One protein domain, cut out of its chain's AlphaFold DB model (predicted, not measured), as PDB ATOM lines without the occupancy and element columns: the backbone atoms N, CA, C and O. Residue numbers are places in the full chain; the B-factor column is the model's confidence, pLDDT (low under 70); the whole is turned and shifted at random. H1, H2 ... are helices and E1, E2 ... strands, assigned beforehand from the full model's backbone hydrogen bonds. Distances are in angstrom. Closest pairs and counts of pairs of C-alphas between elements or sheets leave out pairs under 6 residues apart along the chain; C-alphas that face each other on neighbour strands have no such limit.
ATOM      1  N   GLY A   5     133.678  93.016 120.209       63.88
ATOM      2  CA  GLY A   5     132.521  93.912 120.242       63.88
ATOM      3  C   GLY A   5     131.465  93.476 121.256       63.88
ATOM      4  O   GLY A   5     131.041  94.296 122.056       63.88
ATOM      5  N   GLY A   6     131.126  92.181 121.316       71.75
ATOM      6  CA  GLY A   6     130.118  91.685 122.261       71.75
ATOM      7  C   GLY A   6     130.527  91.876 123.725       71.75
ATOM      8  O   GLY A   6     129.735  92.343 124.530       71.75
ATOM      9  N   ALA A   7     131.788  91.589 124.062       75.12
ATOM     10  CA  ALA A   7     132.289  91.765 125.427       75.12
ATOM     11  C   ALA A   7     132.426  93.244 125.830       75.12
ATOM     12  O   ALA A   7     132.264  93.575 127.000       75.12
ATOM     13  N   LEU A   8     132.733  94.126 124.874       78.50
ATOM     14  CA  LEU A   8     132.841  95.565 125.113       78.50
ATOM     15  C   LEU A   8     131.465  96.232 125.232       78.50
ATOM     16  O   LEU A   8     131.306  97.104 126.077       78.50
ATOM     17  N   SER A   9     130.464  95.789 124.468       74.94
ATOM     18  CA  SER A   9     129.086  96.281 124.595       74.94
ATOM     19  C   SER A   9     128.482  95.994 125.973       74.94
ATOM     20  O   SER A   9     127.740  96.818 126.492       74.94
ATOM     21  N   GLU A  10     128.838  94.876 126.612       81.31
ATOM     22  CA  GLU A  10     128.401  94.585 127.987       81.31
ATOM     23  C   GLU A  10     128.969  95.573 129.020       81.31
ATOM     24  O   GLU A  10     128.371  95.779 130.076       81.31
ATOM     25  N   LEU A  11     130.114  96.210 128.737       84.25
ATOM     26  CA  LEU A  11     130.681  97.224 129.631       84.25
ATOM     27  C   LEU A  11     129.846  98.504 129.649       84.25
ATOM     28  O   LEU A  11     129.797  99.148 130.691       84.25
ATOM     29  N   ALA A  12     129.164  98.832 128.546       76.75
ATOM     30  CA  ALA A  12     128.295 100.006 128.462       76.75
ATOM     31  C   ALA A  12     127.062  99.900 129.383       76.75
ATOM     32  O   ALA A  12     126.476 100.908 129.756       76.75
ATOM     33  N   ASN A  13     126.687  98.686 129.805       84.00
ATOM     34  CA  ASN A  13     125.580  98.450 130.741       84.00
ATOM     35  C   ASN A  13     126.020  98.455 132.215       84.00
ATOM     36  O   ASN A  13     125.250  98.089 133.107       84.00
ATOM     37  N   ARG A  14     127.277  98.806 132.490       90.25
ATOM     38  CA  ARG A  14     127.846  98.861 133.836       90.25
ATOM     39  C   ARG A  14     128.373 100.266 134.093       90.25
ATOM     40  O   ARG A  14     128.720 100.959 133.146       90.25
ATOM     41  N   PRO A  15     128.519 100.656 135.368       93.75
ATOM     42  CA  PRO A  15     129.243 101.869 135.700       93.75
ATOM     43  C   PRO A  15     130.635 101.811 135.084       93.75
ATOM     44  O   PRO A  15     131.418 100.908 135.406       93.75
ATOM     45  N   LEU A  16     130.936 102.754 134.197       95.38
ATOM     46  CA  LEU A  16     132.130 102.694 133.372       95.38
ATOM     47  C   LEU A  16     132.925 103.989 133.446       95.38
ATOM     48  O   LEU A  16     132.452 105.079 133.136       95.38
ATOM     49  N   LEU A  17     134.191 103.828 133.811       96.31
ATOM     50  CA  LEU A  17     135.188 104.879 133.774       96.31
ATOM     51  C   LEU A  17     136.245 104.511 132.737       96.31
ATOM     52  O   LEU A  17     136.903 103.472 132.835       96.31
ATOM     53  N   LEU A  18     136.428 105.388 131.755       96.56
ATOM     54  CA  LEU A  18     137.461 105.281 130.738       96.56
ATOM     55  C   LEU A  18     138.670 106.120 131.145       96.56
ATOM     56  O   LEU A  18     138.603 107.347 131.209       96.56
ATOM     57  N   LYS A  19     139.817 105.472 131.359       97.56
ATOM     58  CA  LYS A  19     141.094 106.186 131.414       97.56
ATOM     59  C   LYS A  19     141.597 106.423 130.000       97.56
ATOM     60  O   LYS A  19     142.015 105.483 129.327       97.56
ATOM     61  N   VAL A  20     141.577 107.681 129.573       98.19
ATOM     62  CA  VAL A  20     141.951 108.058 128.209       98.19
ATOM     63  C   VAL A  20     143.428 107.753 127.969       98.19
ATOM     64  O   VAL A  20     144.295 107.998 128.820       98.19
ATOM     65  N   ALA A  21     143.713 107.160 126.811       97.62
ATOM     66  CA  ALA A  21     145.054 106.738 126.458       97.62
ATOM     67  C   ALA A  21     145.963 107.947 126.206       97.62
ATOM     68  O   ALA A  21     145.532 108.992 125.716       97.62
ATOM     69  N   HIS A  22     147.248 107.776 126.523       97.38
ATOM     70  CA  HIS A  22     148.316 108.702 126.143       97.38
ATOM     71  C   HIS A  22     148.015 110.180 126.459       97.38
ATOM     72  O   HIS A  22     148.114 111.045 125.593       97.38
ATOM     73  N   HIS A  23     147.599 110.468 127.695       98.00
ATOM     74  CA  HIS A  23     147.329 111.828 128.182       98.00
ATOM     75  C   HIS A  23     146.280 112.622 127.369       98.00
ATOM     76  O   HIS A  23     146.143 113.824 127.571       98.00
ATOM     77  N   GLY A  24     145.528 111.979 126.466       98.19
ATOM     78  CA  GLY A  24     144.626 112.656 125.529       98.19
ATOM     79  C   GLY A  24     145.256 113.027 124.181       98.19
ATOM     80  O   GLY A  24     144.869 114.039 123.593       98.19
ATOM     81  N   SER A  25     146.213 112.239 123.680       97.75
ATOM     82  CA  SER A  25     146.697 112.340 122.291       97.75
ATOM     83  C   SER A  25     145.545 112.353 121.278       97.75
ATOM     84  O   SER A  25     144.508 111.743 121.517       97.75
ATOM     85  N   ALA A  26     145.737 113.001 120.123       96.00
ATOM     86  CA  ALA A  26     144.767 113.028 119.022       96.00
ATOM     87  C   ALA A  26     144.552 111.656 118.345       96.00
ATOM     88  O   ALA A  26     143.601 111.495 117.566       96.00
ATOM     89  N   ASP A  27     145.441 110.696 118.611       95.69
ATOM     90  CA  ASP A  27     145.359 109.317 118.135       95.69
ATOM     91  C   ASP A  27     144.544 108.455 119.111       95.69
ATOM     92  O   ASP A  27     145.073 107.662 119.889       95.69
ATOM     93  N   GLN A  28     143.230 108.687 119.120       95.50
ATOM     94  CA  GLN A  28     142.256 107.839 119.807       95.50
ATOM     95  C   GLN A  28     141.336 107.171 118.783       95.50
ATOM     96  O   GLN A  28     140.994 107.764 117.755       95.50
ATOM     97  N   SER A  29     140.844 105.976 119.112       94.31
ATOM     98  CA  SER A  29     139.763 105.339 118.357       94.31
ATOM     99  C   SER A  29     138.424 105.965 118.737       94.31
ATOM    100  O   SER A  29     137.934 105.727 119.835       94.31
ATOM    101  N   SER A  30     137.801 106.718 117.827       91.81
ATOM    102  CA  SER A  30     136.448 107.252 118.049       91.81
ATOM    103  C   SER A  30     135.425 106.136 118.267       91.81
ATOM    104  O   SER A  30     134.590 106.242 119.154       91.81
ATOM    105  N   GLN A  31     135.562 105.021 117.542       92.12
ATOM    106  CA  GLN A  31     134.664 103.872 117.667       92.12
ATOM    107  C   GLN A  31     134.661 103.290 119.083       92.12
ATOM    108  O   GLN A  31     133.639 102.780 119.530       92.12
ATOM    109  N   LEU A  32     135.793 103.348 119.792       91.19
ATOM    110  CA  LEU A  32     135.863 102.876 121.170       91.19
ATOM    111  C   LEU A  32     135.110 103.806 122.130       91.19
ATOM    112  O   LEU A  32     134.452 103.313 123.036       91.19
ATOM    113  N   PHE A  33     135.178 105.124 121.926       92.88
ATOM    114  CA  PHE A  33     134.403 106.082 122.720       92.88
ATOM    115  C   PHE A  33     132.902 105.864 122.517       92.88
ATOM    116  O   PHE A  33     132.172 105.756 123.499       92.88
ATOM    117  N   ASP A  34     132.473 105.694 121.264       90.19
ATOM    118  CA  ASP A  34     131.072 105.439 120.924       90.19
ATOM    119  C   ASP A  34     130.578 104.115 121.531       90.19
ATOM    120  O   ASP A  34     129.526 104.062 122.168       90.19
ATOM    121  N   LEU A  35     131.364 103.041 121.384       90.94
ATOM    122  CA  LEU A  35     131.008 101.707 121.873       90.94
ATOM    123  C   LEU A  35     130.912 101.643 123.399       90.94
ATOM    124  O   LEU A  35     130.066 100.926 123.927       90.94
ATOM    125  N   LEU A  36     131.810 102.339 124.097       92.12
ATOM    126  CA  LEU A  36     131.848 102.324 125.553       92.12
ATOM    127  C   LEU A  36     130.821 103.274 126.165       92.12
ATOM    128  O   LEU A  36     130.295 102.937 127.219       92.12
ATOM    129  N   SER A  37     130.572 104.437 125.542       91.62
ATOM    130  CA  SER A  37     129.693 105.494 126.075       91.62
ATOM    131  C   SER A  37     129.893 105.696 127.587       91.62
ATOM    132  O   SER A  37     128.950 105.676 128.370       91.62
ATOM    133  N   ALA A  38     131.162 105.779 128.009       95.19
ATOM    134  CA  ALA A  38     131.531 105.702 129.418       95.19
ATOM    135  C   ALA A  38     130.942 106.871 130.223       95.19
ATOM    136  O   ALA A  38     130.941 108.006 129.747       95.19
ATOM    137  N   ASP A  39     130.548 106.626 131.473       96.38
ATOM    138  CA  ASP A  39     130.025 107.672 132.364       96.38
ATOM    139  C   ASP A  39     131.062 108.779 132.604       96.38
ATOM    140  O   ASP A  39     130.743 109.965 132.692       96.38
ATOM    141  N   VAL A  40     132.329 108.376 132.740       97.75
ATOM    142  CA  VAL A  40     133.450 109.256 133.067       97.75
ATOM    143  C   VAL A  40     134.628 108.966 132.148       97.75
ATOM    144  O   VAL A  40     135.043 107.817 132.001       97.75
ATOM    145  N   ALA A  41     135.235 110.019 131.606       98.12
ATOM    146  CA  ALA A  41     136.512 109.969 130.908       98.12
ATOM    147  C   ALA A  41     137.575 110.726 131.721       98.12
ATOM    148  O   ALA A  41     137.521 111.951 131.849       98.12
ATOM    149  N   ILE A  42     138.555 110.002 132.275       98.44
ATOM    150  CA  ILE A  42     139.667 110.586 133.039       98.44
ATOM    151  C   ILE A  42     140.903 110.755 132.155       98.44
ATOM    152  O   ILE A  42     141.466 109.794 131.622       98.44
ATOM    153  N   PHE A  43     141.371 111.995 132.060       98.44
ATOM    154  CA  PHE A  43     142.634 112.367 131.445       98.44
ATOM    155  C   PHE A  43     143.676 112.521 132.552       98.44
ATOM    156  O   PHE A  43     143.718 113.516 133.276       98.44
ATOM    157  N   SER A  44     144.524 111.504 132.695       97.06
ATOM    158  CA  SER A  44     145.726 111.616 133.519       97.06
ATOM    159  C   SER A  44     146.761 112.396 132.720       97.06
ATOM    160  O   SER A  44     147.353 111.856 131.791       97.06
ATOM    161  N   VAL A  45     146.910 113.677 133.023       96.81
ATOM    162  CA  VAL A  45     147.739 114.642 132.302       96.81
ATOM    163  C   VAL A  45     148.252 115.721 133.260       96.81
ATOM    164  O   VAL A  45     147.677 115.962 134.320       96.81
ATOM    165  N   GLY A  46     149.374 116.325 132.895       94.56
ATOM    166  CA  GLY A  46     149.992 117.477 133.543       94.56
ATOM    167  C   GLY A  46     150.631 118.355 132.471       94.56
ATOM    168  O   GLY A  46     150.421 118.127 131.275       94.56
ATOM    169  N   GLN A  47     151.468 119.312 132.871       94.50
ATOM    170  CA  GLN A  47     152.279 120.064 131.915       94.50
ATOM    171  C   GLN A  47     153.108 119.098 131.055       94.50
ATOM    172  O   GLN A  47     153.832 118.246 131.567       94.50
ATOM    173  N   ASN A  48     152.984 119.217 129.736       95.88
ATOM    174  CA  ASN A  48     153.706 118.385 128.782       95.88
ATOM    175  C   ASN A  48     153.991 119.180 127.497       95.88
ATOM    176  O   ASN A  48     153.211 120.064 127.141       95.88
ATOM    177  N   PRO A  49     155.082 118.870 126.776       95.94
ATOM    178  CA  PRO A  49     155.451 119.583 125.552       95.94
ATOM    179  C   PRO A  49     154.633 119.159 124.320       95.94
ATOM    180  O   PRO A  49     154.754 119.776 123.268       95.94
ATOM    181  N   TYR A  50     153.809 118.112 124.429       95.75
ATOM    182  CA  TYR A  50     153.053 117.533 123.311       95.75
ATOM    183  C   TYR A  50     151.708 118.228 123.058       95.75
ATOM    184  O   TYR A  50     150.998 117.878 122.114       95.75
ATOM    185  N   GLY A  51     151.330 119.189 123.907       96.62
ATOM    186  CA  GLY A  51     150.040 119.872 123.817       96.62
ATOM    187  C   GLY A  51     148.858 118.961 124.153       96.62
ATOM    188  O   GLY A  51     147.774 119.121 123.595       96.62
ATOM    189  N   HIS A  52     149.069 117.954 125.003       98.06
ATOM    190  CA  HIS A  52     148.002 117.083 125.495       98.06
ATOM    191  C   HIS A  52     147.358 117.674 126.769       98.06
ATOM    192  O   HIS A  52     148.055 118.349 127.527       98.06
ATOM    193  N   PRO A  53     146.063 117.424 127.035       98.38
ATOM    194  CA  PRO A  53     145.131 116.697 126.180       98.38
ATOM    195  C   PRO A  53     144.780 117.518 124.934       98.38
ATOM    196  O   PRO A  53     144.631 118.737 124.985       98.38
ATOM    197  N   THR A  54     144.657 116.851 123.790       98.38
ATOM    198  CA  THR A  54     144.288 117.522 122.540       98.38
ATOM    199  C   THR A  54     142.804 117.876 122.541       98.38
ATOM    200  O   THR A  54     141.980 117.125 123.068       98.38
ATOM    201  N   LYS A  55     142.436 118.977 121.868       98.00
ATOM    202  CA  LYS A  55     141.022 119.345 121.677       98.00
ATOM    203  C   LYS A  55     140.218 118.191 121.066       98.00
ATOM    204  O   LYS A  55     139.123 117.909 121.522       98.00
ATOM    205  N   LYS A  56     140.796 117.473 120.097       97.69
ATOM    206  CA  LYS A  56     140.159 116.319 119.448       97.69
ATOM    207  C   LYS A  56     139.777 115.220 120.447       97.69
ATOM    208  O   LYS A  56     138.662 114.720 120.378       97.69
ATOM    209  N   ALA A  57     140.671 114.858 121.366       98.06
ATOM    210  CA  ALA A  57     140.385 113.829 122.366       98.06
ATOM    211  C   ALA A  57     139.334 114.289 123.392       98.06
ATOM    212  O   ALA A  57     138.479 113.502 123.793       98.06
ATOM    213  N   LEU A  58     139.372 115.566 123.792       98.31
ATOM    214  CA  LEU A  58     138.348 116.162 124.658       98.31
ATOM    215  C   LEU A  58     136.975 116.177 123.971       98.31
ATOM    216  O   LEU A  58     135.989 115.764 124.573       98.31
ATOM    217  N   ASP A  59     136.922 116.594 122.705       97.56
ATOM    218  CA  ASP A  59     135.690 116.618 121.915       97.56
ATOM    219  C   ASP A  59     135.110 115.203 121.754       97.56
ATOM    220  O   ASP A  59     133.906 115.025 121.892       97.56
ATOM    221  N   GLN A  60     135.949 114.187 121.515       96.50
ATOM    222  CA  GLN A  60     135.506 112.788 121.432       96.50
ATOM    223  C   GLN A  60     134.835 112.319 122.729       96.50
ATOM    224  O   GLN A  60     133.746 111.758 122.671       96.50
ATOM    225  N   ALA A  61     135.443 112.599 123.887       97.19
ATOM    226  CA  ALA A  61     134.858 112.274 125.190       97.19
ATOM    227  C   ALA A  61     133.542 113.027 125.454       97.19
ATOM    228  O   ALA A  61     132.596 112.461 125.998       97.19
ATOM    229  N   ALA A  62     133.474 114.302 125.062       97.12
ATOM    230  CA  ALA A  62     132.273 115.114 125.233       97.12
ATOM    231  C   ALA A  62     131.118 114.615 124.349       97.12
ATOM    232  O   ALA A  62     129.988 114.502 124.816       97.12
ATOM    233  N   VAL A  63     131.401 114.293 123.083       96.25
ATOM    234  CA  VAL A  63     130.404 113.785 122.127       96.25
ATOM    235  C   VAL A  63     129.887 112.405 122.535       96.25
ATOM    236  O   VAL A  63     128.696 112.153 122.376       96.25
ATOM    237  N   SER A  64     130.727 111.545 123.126       94.25
ATOM    238  CA  SER A  64     130.286 110.253 123.675       94.25
ATOM    239  C   SER A  64     129.474 110.371 124.973       94.25
ATOM    240  O   SER A  64     129.073 109.354 125.530       94.25
ATOM    241  N   GLY A  65     129.243 111.590 125.479       94.94
ATOM    242  CA  GLY A  65     128.438 111.849 126.674       94.94
ATOM    243  C   GLY A  65     129.176 111.665 128.003       94.94
ATOM    244  O   GLY A  65     128.542 111.705 129.057       94.94
ATOM    245  N   SER A  66     130.498 111.487 127.984       96.75
ATOM    246  CA  SER A  66     131.279 111.251 129.198       96.75
ATOM    247  C   SER A  66     131.495 112.531 130.002       96.75
ATOM    248  O   SER A  66     131.815 113.592 129.461       96.75
ATOM    249  N   ILE A  67     131.444 112.419 131.330       97.06
ATOM    250  CA  ILE A  67     131.944 113.468 132.223       97.06
ATOM    251  C   ILE A  67     133.469 113.504 132.105       97.06
ATOM    252  O   ILE A  67     134.154 112.534 132.436       97.06
ATOM    253  N   ILE A  68     134.012 114.631 131.648       98.31
ATOM    254  CA  ILE A  68     135.458 114.822 131.508       98.31
ATOM    255  C   ILE A  68     136.057 115.216 132.856       98.31
ATOM    256  O   ILE A  68     135.618 116.166 133.500       98.31
ATOM    257  N   VAL A  69     137.101 114.498 133.258       97.88
ATOM    258  CA  VAL A  69     137.860 114.763 134.481       97.88
ATOM    259  C   VAL A  69     139.343 114.818 134.129       97.88
ATOM    260  O   VAL A  69     139.819 113.988 133.354       97.88
ATOM    261  N   ARG A  70     140.093 115.779 134.683       97.62
ATOM    262  CA  ARG A  70     141.515 115.958 134.356       97.62
ATOM    263  C   ARG A  70     142.382 116.202 135.591       97.62
ATOM    264  O   ARG A  70     142.032 116.997 136.463       97.62
ATOM    265  N   THR A  71     143.527 115.521 135.663       96.38
ATOM    266  CA  THR A  71     144.460 115.655 136.801       96.38
ATOM    267  C   THR A  71     145.257 116.956 136.790       96.38
ATOM    268  O   THR A  71     145.715 117.384 137.844       96.38
ATOM    269  N   ASP A  72     145.409 117.615 135.643       95.25
ATOM    270  CA  ASP A  72     146.061 118.927 135.563       95.25
ATOM    271  C   ASP A  72     145.191 120.050 136.143       95.25
ATOM    272  O   ASP A  72     145.721 121.030 136.657       95.25
ATOM    273  N   GLU A  73     143.868 119.890 136.132       94.44
ATOM    274  CA  GLU A  73     142.924 120.848 136.720       94.44
ATOM    275  C   GLU A  73     142.635 120.565 138.204       94.44
ATOM    276  O   GLU A  73     142.435 121.488 139.002       94.44
ATOM    277  N   LEU A  74     142.585 119.284 138.585       94.44
ATOM    278  CA  LEU A  74     142.096 118.852 139.900       94.44
ATOM    279  C   LEU A  74     143.171 118.243 140.813       94.44
ATOM    280  O   LEU A  74     142.903 118.057 141.999       94.44
ATOM    281  N   GLY A  75     144.370 117.957 140.301       93.25
ATOM    282  CA  GLY A  75     145.433 117.269 141.033       93.25
ATOM    283  C   GLY A  75     145.244 115.749 141.065       93.25
ATOM    284  O   GLY A  75     144.871 115.123 140.073       93.25
ATOM    285  N   SER A  76     145.516 115.136 142.217       94.12
ATOM    286  CA  SER A  76     145.245 113.714 142.463       94.12
ATOM    287  C   SER A  76     143.743 113.474 142.572       94.12
ATOM    288  O   SER A  76     143.050 114.252 143.222       94.12
ATOM    289  N   ILE A  77     143.234 112.396 141.971       96.31
ATOM    290  CA  ILE A  77     141.793 112.119 141.876       96.31
ATOM    291  C   ILE A  77     141.511 110.688 142.321       96.31
ATOM    292  O   ILE A  77     142.191 109.756 141.892       96.31
ATOM    293  N   ALA A  78     140.482 110.517 143.146       96.50
ATOM    294  CA  ALA A  78     139.944 109.222 143.529       96.50
ATOM    295  C   ALA A  78     138.460 109.130 143.166       96.50
ATOM    296  O   ALA A  78     137.682 110.060 143.405       96.50
ATOM    297  N   PHE A  79     138.083 107.976 142.618       96.88
ATOM    298  CA  PHE A  79     136.720 107.647 142.221       96.88
ATOM    299  C   PHE A  79     136.148 106.575 143.139       96.88
ATOM    300  O   PHE A  79     136.818 105.596 143.472       96.88
ATOM    301  N   ARG A  80     134.882 106.737 143.504       96.81
ATOM    302  CA  ARG A  80     134.076 105.709 144.160       96.81
ATOM    303  C   ARG A  80     132.754 105.598 143.422       96.81
ATOM    304  O   ARG A  80     132.175 106.618 143.064       96.81
ATOM    305  N   PHE A  81     132.271 104.381 143.228       95.38
ATOM    306  CA  PHE A  81     130.910 104.159 142.766       95.38
ATOM    307  C   PHE A  81     130.042 103.755 143.958       95.38
ATOM    308  O   PHE A  81     130.325 102.758 144.619       95.38
ATOM    309  N   GLU A  82     129.029 104.557 144.272       94.94
ATOM    310  CA  GLU A  82     128.176 104.376 145.448       94.94
ATOM    311  C   GLU A  82     126.745 104.805 145.119       94.94
ATOM    312  O   GLU A  82     126.527 105.873 144.550       94.94
ATOM    313  N   GLY A  83     125.758 103.971 145.462       91.44
ATOM    314  CA  GLY A  83     124.342 104.316 145.296       91.44
ATOM    315  C   GLY A  83     123.931 104.653 143.858       91.44
ATOM    316  O   GLY A  83     123.092 105.524 143.668       91.44
ATOM    317  N   GLN A  84     124.522 103.983 142.860       90.62
ATOM    318  CA  GLN A  84     124.325 104.235 141.422       90.62
ATOM    319  C   GLN A  84     124.930 105.548 140.891       90.62
ATOM    320  O   GLN A  84     124.589 105.983 139.796       90.62
ATOM    321  N   ALA A  85     125.844 106.177 141.634       92.88
ATOM    322  CA  ALA A  85     126.502 107.402 141.204       92.88
ATOM    323  C   ALA A  85     128.021 107.348 141.402       92.88
ATOM    324  O   ALA A  85     128.535 106.786 142.374       92.88
ATOM    325  N   TRP A  86     128.743 108.019 140.506       96.25
ATOM    326  CA  TRP A  86     130.157 108.312 140.691       96.25
ATOM    327  C   TRP A  86     130.339 109.431 141.719       96.25
ATOM    328  O   TRP A  86     129.754 110.510 141.618       96.25
ATOM    329  N   LYS A  87     131.177 109.177 142.721       96.69
ATOM    330  CA  LYS A  87     131.702 110.175 143.652       96.69
ATOM    331  C   LYS A  87     133.157 110.433 143.303       96.69
ATOM    332  O   LYS A  87     133.958 109.501 143.217       96.69
ATOM    333  N   ILE A  88     133.477 111.705 143.109       95.44
ATOM    334  CA  ILE A  88     134.809 112.172 142.743       95.44
ATOM    335  C   ILE A  88     135.346 112.969 143.925       95.44
ATOM    336  O   ILE A  88     134.684 113.874 144.428       95.44
ATOM    337  N   SER A  89     136.544 112.617 144.368       95.50
ATOM    338  CA  SER A  89     137.304 113.392 145.348       95.50
ATOM    339  C   SER A  89     138.656 113.739 144.749       95.50
ATOM    340  O   SER A  89     139.213 112.945 143.989       95.50
ATOM    341  N   SER A  90     139.171 114.925 145.062       94.12
ATOM    342  CA  SER A  90     140.470 115.366 144.571       94.12
ATOM    343  C   SER A  90     141.301 116.037 145.659       94.12
ATOM    344  O   SER A  90     140.772 116.538 146.651       94.12
ATOM    345  N   ALA A  91     142.619 116.006 145.484       90.19
ATOM    346  CA  ALA A  91     143.588 116.594 146.398       90.19
ATOM    347  C   ALA A  91     144.812 117.113 145.636       90.19
ATOM    348  O   ALA A  91     145.175 116.587 144.585       90.19
ATOM    349  N   GLY A  92     145.490 118.118 146.197       75.00
ATOM    350  CA  GLY A  92     146.748 118.620 145.642       75.00
ATOM    351  C   GLY A  92     146.574 119.374 144.327       75.00
ATOM    352  O   GLY A  92     147.308 119.105 143.380       75.00
TER     353      GLY A  92
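What this domain is: This is residues 5 to 92 of the 96 residues of an uncharacterized protein of Aquiluna sp (UniProt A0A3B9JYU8). A small sheet of three parallel strands, E1, E2 and E3, has helix H4 packed on one face, over E2 and E3, while the two-stranded hairpin E4 and E5 lies beyond the opposite face as a separate ribbon. H1 sits at one end, packed on H3, and the short H5 lies between the end of E3 and the hairpin. The printed part has 88 residues, with five named helices and five named strands in the order H1 E1 H2 H3 E2 H4 E3 H5 E4 E5; the three-stranded sheet has the order E1, E2, E3, and E4 and E5 are antiparallel. The class is mixed, helices and strands, and the whole is compact, with a radius of gyration of the C-alphas of 13.1 A and spans of 38 by 30 by 18 A.

Where its parts are: H1, residues 5 to 13, is 13.4 A long and begins at C-alpha 5 (132.521, 93.912, 120.242). E1 is residues 17 to 19, H2 residues 21 to 24, and H3 residues 30 to 36, 10.1 A long. E2 is residues 40 to 43, with C-alpha 40 at (133.450, 109.256, 133.067). H4, residues 55 to 63, is 12.0 A long. E3 is residues 67 to 70 and H5 residues 71 to 74. E4, residues 76 to 82, is 19.7 A long, and E5, residues 85 to 91, is 20.1 A long and ends at C-alpha 91 (143.588, 116.594, 146.398).

How they stand to each other: In the sheet, E1 and E2 are parallel at 17 degrees, with N 18 and O 40 within hydrogen-bond range at 2.8 A. E2 and E3 are parallel at 22 degrees, with N 43 and O 69 at 2.8 A. H4 is on the sheet at a height of 10.1 A and runs along the strands, at 2 degrees to E2 on the local plane; the closest C-alphas of H4 and E2 are those of Ala 61 and Ala 41, 6.4 A apart. E1, H2, H3, E2 and E2, H4, E3 are strand-helix-strand units, parallel neighbour strands with helices between, and both crossovers are right-handed. H2 only grazes the sheet, and so does H3. H1 and H3 touch at a steep tilt of 59 degrees, the closest C-alphas being those of Ala 12 and Leu 36, 5.1 A apart. The hairpin E4 and E5 has N 78 and O 89 at 2.9 A; E5 is only just apart from E2, at 8.4 A. Every O i to N i+4 pair is within range in H3 and H4, but 2 of 5 in H1, with 4 of 6 O i to N i+3 pairs; H2 and H5 are too short for an O i to N i+4 pair.

The domain as a whole: The C-alphas of Pro 49 and Gly 83 are the two farthest apart, at 39.9 A. The printed part has no cut. The link from E2 to H4, with 11 residues between them, is long, and the other links are tight. The mean pLDDT of the printed part is 93.5, and residue 5 is under 70.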